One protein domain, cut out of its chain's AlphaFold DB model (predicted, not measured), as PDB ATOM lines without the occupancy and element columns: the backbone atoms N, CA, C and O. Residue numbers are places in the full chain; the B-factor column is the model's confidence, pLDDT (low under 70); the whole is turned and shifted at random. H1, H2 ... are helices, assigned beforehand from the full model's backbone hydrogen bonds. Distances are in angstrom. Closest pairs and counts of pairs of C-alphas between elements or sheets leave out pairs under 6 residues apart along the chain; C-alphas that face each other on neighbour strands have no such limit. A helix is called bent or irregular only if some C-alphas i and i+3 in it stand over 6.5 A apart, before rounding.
ATOM      1  N   LYS A   2     183.800 223.158 279.889       63.47
ATOM      2  CA  LYS A   2     185.139 223.222 280.517       63.47
ATOM      3  C   LYS A   2     185.118 223.619 282.001       63.47
ATOM      4  O   LYS A   2     185.968 223.187 282.762       63.47
ATOM      5  N   THR A   3     184.118 224.387 282.434       72.75
ATOM      6  CA  THR A   3     184.056 224.971 283.784       72.75
ATOM      7  C   THR A   3     183.928 223.925 284.890       72.75
ATOM      8  O   THR A   3     184.603 224.017 285.905       72.75
ATOM      9  N   ILE A   4     183.105 222.893 284.677       78.44
ATOM     10  CA  ILE A   4     182.898 221.806 285.652       78.44
ATOM     11  C   ILE A   4     184.179 220.973 285.832       78.44
ATOM     12  O   ILE A   4     184.512 220.584 286.949       78.44
ATOM     13  N   LEU A   5     184.918 220.738 284.742       79.62
ATOM     14  CA  LEU A   5     186.232 220.090 284.776       79.62
ATOM     15  C   LEU A   5     187.235 220.916 285.590       79.62
ATOM     16  O   LEU A   5     187.903 220.369 286.462       79.62
ATOM     17  N   LEU A   6     187.236 222.232 285.381       84.50
ATOM     18  CA  LEU A   6     188.124 223.177 286.058       84.50
ATOM     19  C   LEU A   6     187.885 223.209 287.578       84.50
ATOM     20  O   LEU A   6     188.826 223.114 288.358       84.50
ATOM     21  N   PHE A   7     186.624 223.237 288.021       81.25
ATOM     22  CA  PHE A   7     186.292 223.146 289.451       81.25
ATOM     23  C   PHE A   7     186.766 221.836 290.086       81.25
ATOM     24  O   PHE A   7     187.272 221.827 291.212       81.25
ATOM     25  N   LYS A   8     186.611 220.720 289.368       80.75
ATOM     26  CA  LYS A   8     187.062 219.410 289.841       80.75
ATOM     27  C   LYS A   8     188.587 219.348 289.949       80.75
ATOM     28  O   LYS A   8     189.086 218.779 290.919       80.75
ATOM     29  N   GLU A   9     189.308 219.916 288.987       84.56
ATOM     30  CA  GLU A   9     190.772 220.002 289.004       84.56
ATOM     31  C   GLU A   9     191.271 220.845 290.171       84.56
ATOM     32  O   GLU A   9     192.055 220.330 290.962       84.56
ATOM     33  N   ILE A  10     190.730 222.052 290.372       84.56
ATOM     34  CA  ILE A  10     191.097 222.922 291.503       84.56
ATOM     35  C   ILE A  10     190.897 222.196 292.837       84.56
ATOM     36  O   ILE A  10     191.769 222.218 293.704       84.56
ATOM     37  N   TYR A  11     189.764 221.510 293.004       81.06
ATOM     38  CA  TYR A  11     189.503 220.734 294.211       81.06
ATOM     39  C   TYR A  11     190.523 219.599 294.378       81.06
ATOM     40  O   TYR A  11     191.116 219.445 295.442       81.06
ATOM     41  N   LEU A  12     190.763 218.797 293.339       81.50
ATOM     42  CA  LEU A  12     191.723 217.692 293.418       81.50
ATOM     43  C   LEU A  12     193.153 218.173 293.680       81.50
ATOM     44  O   LEU A  12     193.857 217.519 294.447       81.50
ATOM     45  N   GLU A  13     193.553 219.291 293.086       84.31
ATOM     46  CA  GLU A  13     194.879 219.892 293.210       84.31
ATOM     47  C   GLU A  13     195.105 220.505 294.598       84.31
ATOM     48  O   GLU A  13     196.132 220.222 295.220       84.31
ATOM     49  N   ALA A  14     194.101 221.186 295.163       79.69
ATOM     50  CA  ALA A  14     194.132 221.697 296.537       79.69
ATOM     51  C   ALA A  14     194.362 220.588 297.581       79.69
ATOM     52  O   ALA A  14     195.063 220.785 298.571       79.69
ATOM     53  N   PHE A  15     193.822 219.387 297.345       77.62
ATOM     54  CA  PHE A  15     194.024 218.227 298.220       77.62
ATOM     55  C   PHE A  15     195.195 217.325 297.812       77.62
ATOM     56  O   PHE A  15     195.406 216.300 298.464       77.62
ATOM     57  N   LYS A  16     195.919 217.626 296.729       78.56
ATOM     58  CA  LYS A  16     197.031 216.799 296.224       78.56
ATOM     59  C   LYS A  16     198.346 217.102 296.936       78.56
ATOM     60  O   LYS A  16     199.122 216.181 297.150       78.56
ATOM     61  N   GLN A  17     198.566 218.355 297.334       75.12
ATOM     62  CA  GLN A  17     199.750 218.765 298.104       75.12
ATOM     63  C   GLN A  17     199.688 218.361 299.589       75.12
ATOM     64  O   GLN A  17     200.676 218.464 300.307       75.12
ATOM     65  N   LEU A  18     198.537 217.875 300.059       75.25
ATOM     66  CA  LEU A  18     198.377 217.341 301.410       75.25
ATOM     67  C   LEU A  18     198.944 215.916 301.473       75.25
ATOM     68  O   LEU A  18     198.240 214.945 301.194       75.25
ATOM     69  N   GLU A  19     200.221 215.818 301.846       67.25
ATOM     70  CA  GLU A  19     201.000 214.572 301.941       67.25
ATOM     71  C   GLU A  19     200.394 213.572 302.943       67.25
ATOM     72  O   GLU A  19     200.417 212.358 302.738       67.25
ATOM     73  N   ASN A  20     199.764 214.076 304.009       75.12
ATOM     74  CA  ASN A  20     199.267 213.241 305.094       75.12
ATOM     75  C   ASN A  20     197.836 212.725 304.822       75.12
ATOM     76  O   ASN A  20     196.865 213.491 304.809       75.12
ATOM     77  N   PHE A  21     197.682 211.406 304.647       71.81
ATOM     78  CA  PHE A  21     196.421 210.760 304.239       71.81
ATOM     79  C   PHE A  21     195.247 211.039 305.195       71.81
ATOM     80  O   PHE A  21     194.117 211.273 304.752       71.81
ATOM     81  N   PHE A  22     195.514 211.062 306.503       74.62
ATOM     82  CA  PHE A  22     194.498 211.301 307.532       74.62
ATOM     83  C   PHE A  22     193.955 212.735 307.476       74.62
ATOM     84  O   PHE A  22     192.745 212.964 307.446       74.62
ATOM     85  N   VAL A  23     194.867 213.701 307.356       79.75
ATOM     86  CA  VAL A  23     194.564 215.135 307.269       79.75
ATOM     87  C   VAL A  23     193.780 215.430 305.990       79.75
ATOM     88  O   VAL A  23     192.747 216.098 306.026       79.75
ATOM     89  N   ARG A  24     194.186 214.828 304.866       80.00
ATOM     90  CA  ARG A  24     193.476 214.931 303.587       80.00
ATOM     91  C   ARG A  24     192.030 214.441 303.679       80.00
ATOM     92  O   ARG A  24     191.135 215.102 303.158       80.00
ATOM     93  N   ARG A  25     191.775 213.300 304.331       82.25
ATOM     94  CA  ARG A  25     190.413 212.754 304.506       82.25
ATOM     95  C   ARG A  25     189.558 213.656 305.399       82.25
ATOM     96  O   ARG A  25     188.404 213.909 305.055       82.25
ATOM     97  N   PHE A  26     190.131 214.150 306.496       86.62
ATOM     98  CA  PHE A  26     189.446 215.032 307.436       86.62
ATOM     99  C   PHE A  26     189.044 216.358 306.782       86.62
ATOM    100  O   PHE A  26     187.859 216.688 306.763       86.62
ATOM    101  N   PHE A  27     189.985 217.069 306.150       84.88
ATOM    102  CA  PHE A  27     189.679 218.332 305.471       84.88
ATOM    103  C   PHE A  27     188.702 218.158 304.311       84.88
ATOM    104  O   PHE A  27     187.874 219.034 304.070       84.88
ATOM    105  N   LYS A  28     188.739 217.014 303.617       83.31
ATOM    106  CA  LYS A  28     187.757 216.704 302.577       83.31
ATOM    107  C   LYS A  28     186.340 216.630 303.148       83.31
ATOM    108  O   LYS A  28     185.434 217.237 302.585       83.31
ATOM    109  N   GLY A  29     186.156 215.919 304.262       88.69
ATOM    110  CA  GLY A  29     184.874 215.854 304.969       88.69
ATOM    111  C   GLY A  29     184.451 217.214 305.526       88.69
ATOM    112  O   GLY A  29     183.306 217.619 305.351       88.69
ATOM    113  N   PHE A  30     185.395 217.952 306.110       89.06
ATOM    114  CA  PHE A  30     185.159 219.285 306.659       89.06
ATOM    115  C   PHE A  30     184.728 220.302 305.594       89.06
ATOM    116  O   PHE A  30     183.810 221.080 305.829       89.06
ATOM    117  N   ALA A  31     185.321 220.269 304.398       88.25
ATOM    118  CA  ALA A  31     184.920 221.138 303.292       88.25
ATOM    119  C   ALA A  31     183.459 220.898 302.876       88.25
ATOM    120  O   ALA A  31     182.698 221.848 302.697       88.25
ATOM    121  N   TRP A  32     183.045 219.630 302.781       88.12
ATOM    122  CA  TRP A  32     181.649 219.278 302.508       88.12
ATOM    123  C   TRP A  32     180.721 219.687 303.651       88.12
ATOM    124  O   TRP A  32     179.654 220.242 303.399       88.12
ATOM    125  N   PHE A  33     181.139 219.473 304.898       94.69
ATOM    126  CA  PHE A  33     180.394 219.908 306.075       94.69
ATOM    127  C   PHE A  33     180.181 221.427 306.088       94.69
ATOM    128  O   PHE A  33     179.056 221.884 306.256       94.69
ATOM    129  N   SER A  34     181.230 222.210 305.828       92.81
ATOM    130  CA  SER A  34     181.144 223.670 305.740       92.81
ATOM    131  C   SER A  34     180.183 224.125 304.643       92.81
ATOM    132  O   SER A  34     179.443 225.085 304.844       92.81
ATOM    133  N   LEU A  35     180.172 223.443 303.493       92.75
ATOM    134  CA  LEU A  35     179.260 223.756 302.394       92.75
ATOM    135  C   LEU A  35     177.804 223.471 302.797       92.75
ATOM    136  O   LEU A  35     176.934 224.313 302.591       92.75
ATOM    137  N   ILE A  36     177.545 222.332 303.443       95.81
ATOM    138  CA  ILE A  36     176.212 221.984 303.960       95.81
ATOM    139  C   ILE A  36     175.753 223.005 305.007       95.81
ATOM    140  O   ILE A  36     174.642 223.518 304.905       95.81
ATOM    141  N   MET A  37     176.607 223.348 305.973       95.88
ATOM    142  CA  MET A  37     176.288 224.347 307.002       95.88
ATOM    143  C   MET A  37     175.976 225.712 306.379       95.88
ATOM    144  O   MET A  37     175.022 226.372 306.783       95.88
ATOM    145  N   PHE A  38     176.720 226.110 305.344       94.69
ATOM    146  CA  PHE A  38     176.426 227.329 304.597       94.69
ATOM    147  C   PHE A  38     175.046 227.275 303.922       94.69
ATOM    148  O   PHE A  38     174.280 228.232 304.021       94.69
ATOM    149  N   LEU A  39     174.679 226.149 303.302       96.19
ATOM    150  CA  LEU A  39     173.348 225.973 302.708       96.19
ATOM    151  C   LEU A  39     172.224 226.062 303.745       96.19
ATOM    152  O   LEU A  39     171.175 226.620 303.438       96.19
ATOM    153  N   VAL A  40     172.438 225.566 304.966       96.12
ATOM    154  CA  VAL A  40     171.465 225.704 306.064       96.12
ATOM    155  C   VAL A  40     171.244 227.178 306.411       96.12
ATOM    156  O   VAL A  40     170.099 227.599 306.565       96.12
ATOM    157  N   VAL A  41     172.312 227.978 306.480       96.19
ATOM    158  CA  VAL A  41     172.207 229.427 306.725       96.19
ATOM    159  C   VAL A  41     171.455 230.117 305.591       96.19
ATOM    160  O   VAL A  41     170.544 230.898 305.855       96.19
ATOM    161  N   VAL A  42     171.784 229.801 304.335       96.25
ATOM    162  CA  VAL A  42     171.074 230.348 303.167       96.25
ATOM    163  C   VAL A  42     169.597 229.962 303.203       96.25
ATOM    164  O   VAL A  42     168.742 230.815 302.986       96.25
ATOM    165  N   TYR A  43     169.278 228.709 303.526       94.50
ATOM    166  CA  TYR A  43     167.900 228.251 303.669       94.50
ATOM    167  C   TYR A  43     167.156 229.026 304.759       94.50
ATOM    168  O   TYR A  43     166.080 229.556 304.495       94.50
ATOM    169  N   ALA A  44     167.735 229.140 305.957       92.81
ATOM    170  CA  ALA A  44     167.130 229.878 307.063       92.81
ATOM    171  C   ALA A  44     166.925 231.362 306.710       92.81
ATOM    172  O   ALA A  44     165.883 231.940 307.017       92.81
ATOM    173  N   PHE A  45     167.890 231.962 306.012       92.81
ATOM    174  CA  PHE A  45     167.807 233.335 305.528       92.81
ATOM    175  C   PHE A  45     166.689 233.520 304.493       92.81
ATOM    176  O   PHE A  45     165.877 234.433 304.625       92.81
ATOM    177  N   VAL A  46     166.598 232.633 303.498       94.12
ATOM    178  CA  VAL A  46     165.535 232.663 302.480       94.12
ATOM    179  C   VAL A  46     164.169 232.419 303.109       94.12
ATOM    180  O   VAL A  46     163.228 233.146 302.809       94.12
ATOM    181  N   TYR A  47     164.055 231.446 304.013       91.19
ATOM    182  CA  TYR A  47     162.829 231.203 304.767       91.19
ATOM    183  C   TYR A  47     162.375 232.483 305.471       91.19
ATOM    184  O   TYR A  47     161.233 232.899 305.294       91.19
ATOM    185  N   ARG A  48     163.295 233.170 306.158       86.00
ATOM    186  CA  ARG A  48     162.999 234.432 306.842       86.00
ATOM    187  C   ARG A  48     162.607 235.560 305.887       86.00
ATOM    188  O   ARG A  48     161.699 236.319 306.212       86.00
ATOM    189  N   LEU A  49     163.246 235.657 304.720       89.62
ATOM    190  CA  LEU A  49     162.857 236.610 303.677       89.62
ATOM    191  C   LEU A  49     161.421 236.369 303.192       89.62
ATOM    192  O   LEU A  49     160.678 237.329 303.009       89.62
ATOM    193  N   LEU A  50     161.027 235.106 303.001       90.75
ATOM    194  CA  LEU A  50     159.709 234.744 302.469       90.75
ATOM    195  C   LEU A  50     158.589 234.847 303.509       90.75
ATOM    196  O   LEU A  50     157.491 235.283 303.177       90.75
ATOM    197  N   THR A  51     158.842 234.462 304.761       86.62
ATOM    198  CA  THR A  51     157.846 234.556 305.847       86.62
ATOM    199  C   THR A  51     157.749 235.952 306.459       86.62
ATOM    200  O   THR A  51     156.931 236.173 307.348       86.62
TER     201      THR A  51
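AT A GLANCE: This is residues 2 to 51 of the 56 residues of an uncharacterized protein of uncultured bacterium (UniProt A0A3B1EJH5). Two helices make an open V with unequal arms: H1 is the short arm, the much longer H2 is the other, and the link of residues 15 to 20 forms the corner between them. The arms are not packed on each other, and the far parts of both, residues 2 to 10 of H1 and residues 29 to 51 of H2, stick out freely. The printed part has 50 residues, with two named helices in the order H1, H2 and no named strand, and its class is all helix. It is extended, with a radius of gyration of the C-alphas of 15.2 A, and flat, with spans of 47 by 30 by 8 A.

HOW THE PARTS SIT: H1, residues 2 to 14, and H2, residues 21 to 51, are apart: no C-alpha of the one is within 8 A of the other. The six residues between them are a short link. Residues 2 to 10 and residues 29 to 51 stand free, with no C-alpha 8 or more residues away along the chain within 10 A. In both helices every O i to N i+4 pair is within hydrogen-bond range, and neither helix is bent.

IN THESE COORDINATES: H1 begins at C-alpha 2, at (185.139, 223.222, 280.517), and ends at C-alpha 14, at (194.132, 221.697, 296.537), a length of 18.4 A. H2 begins at C-alpha 21, at (196.421, 210.760, 304.239), and ends at C-alpha 51, at (157.846, 234.556, 305.847), a length of 45.4 A.

THE WHOLE: The two C-alphas farthest apart are those of Glu 19 and Thr 51, at 47.7 A. The printed part has no cut. Its mean pLDDT is 85.1, and Lys 2 and Glu 19 are under 70.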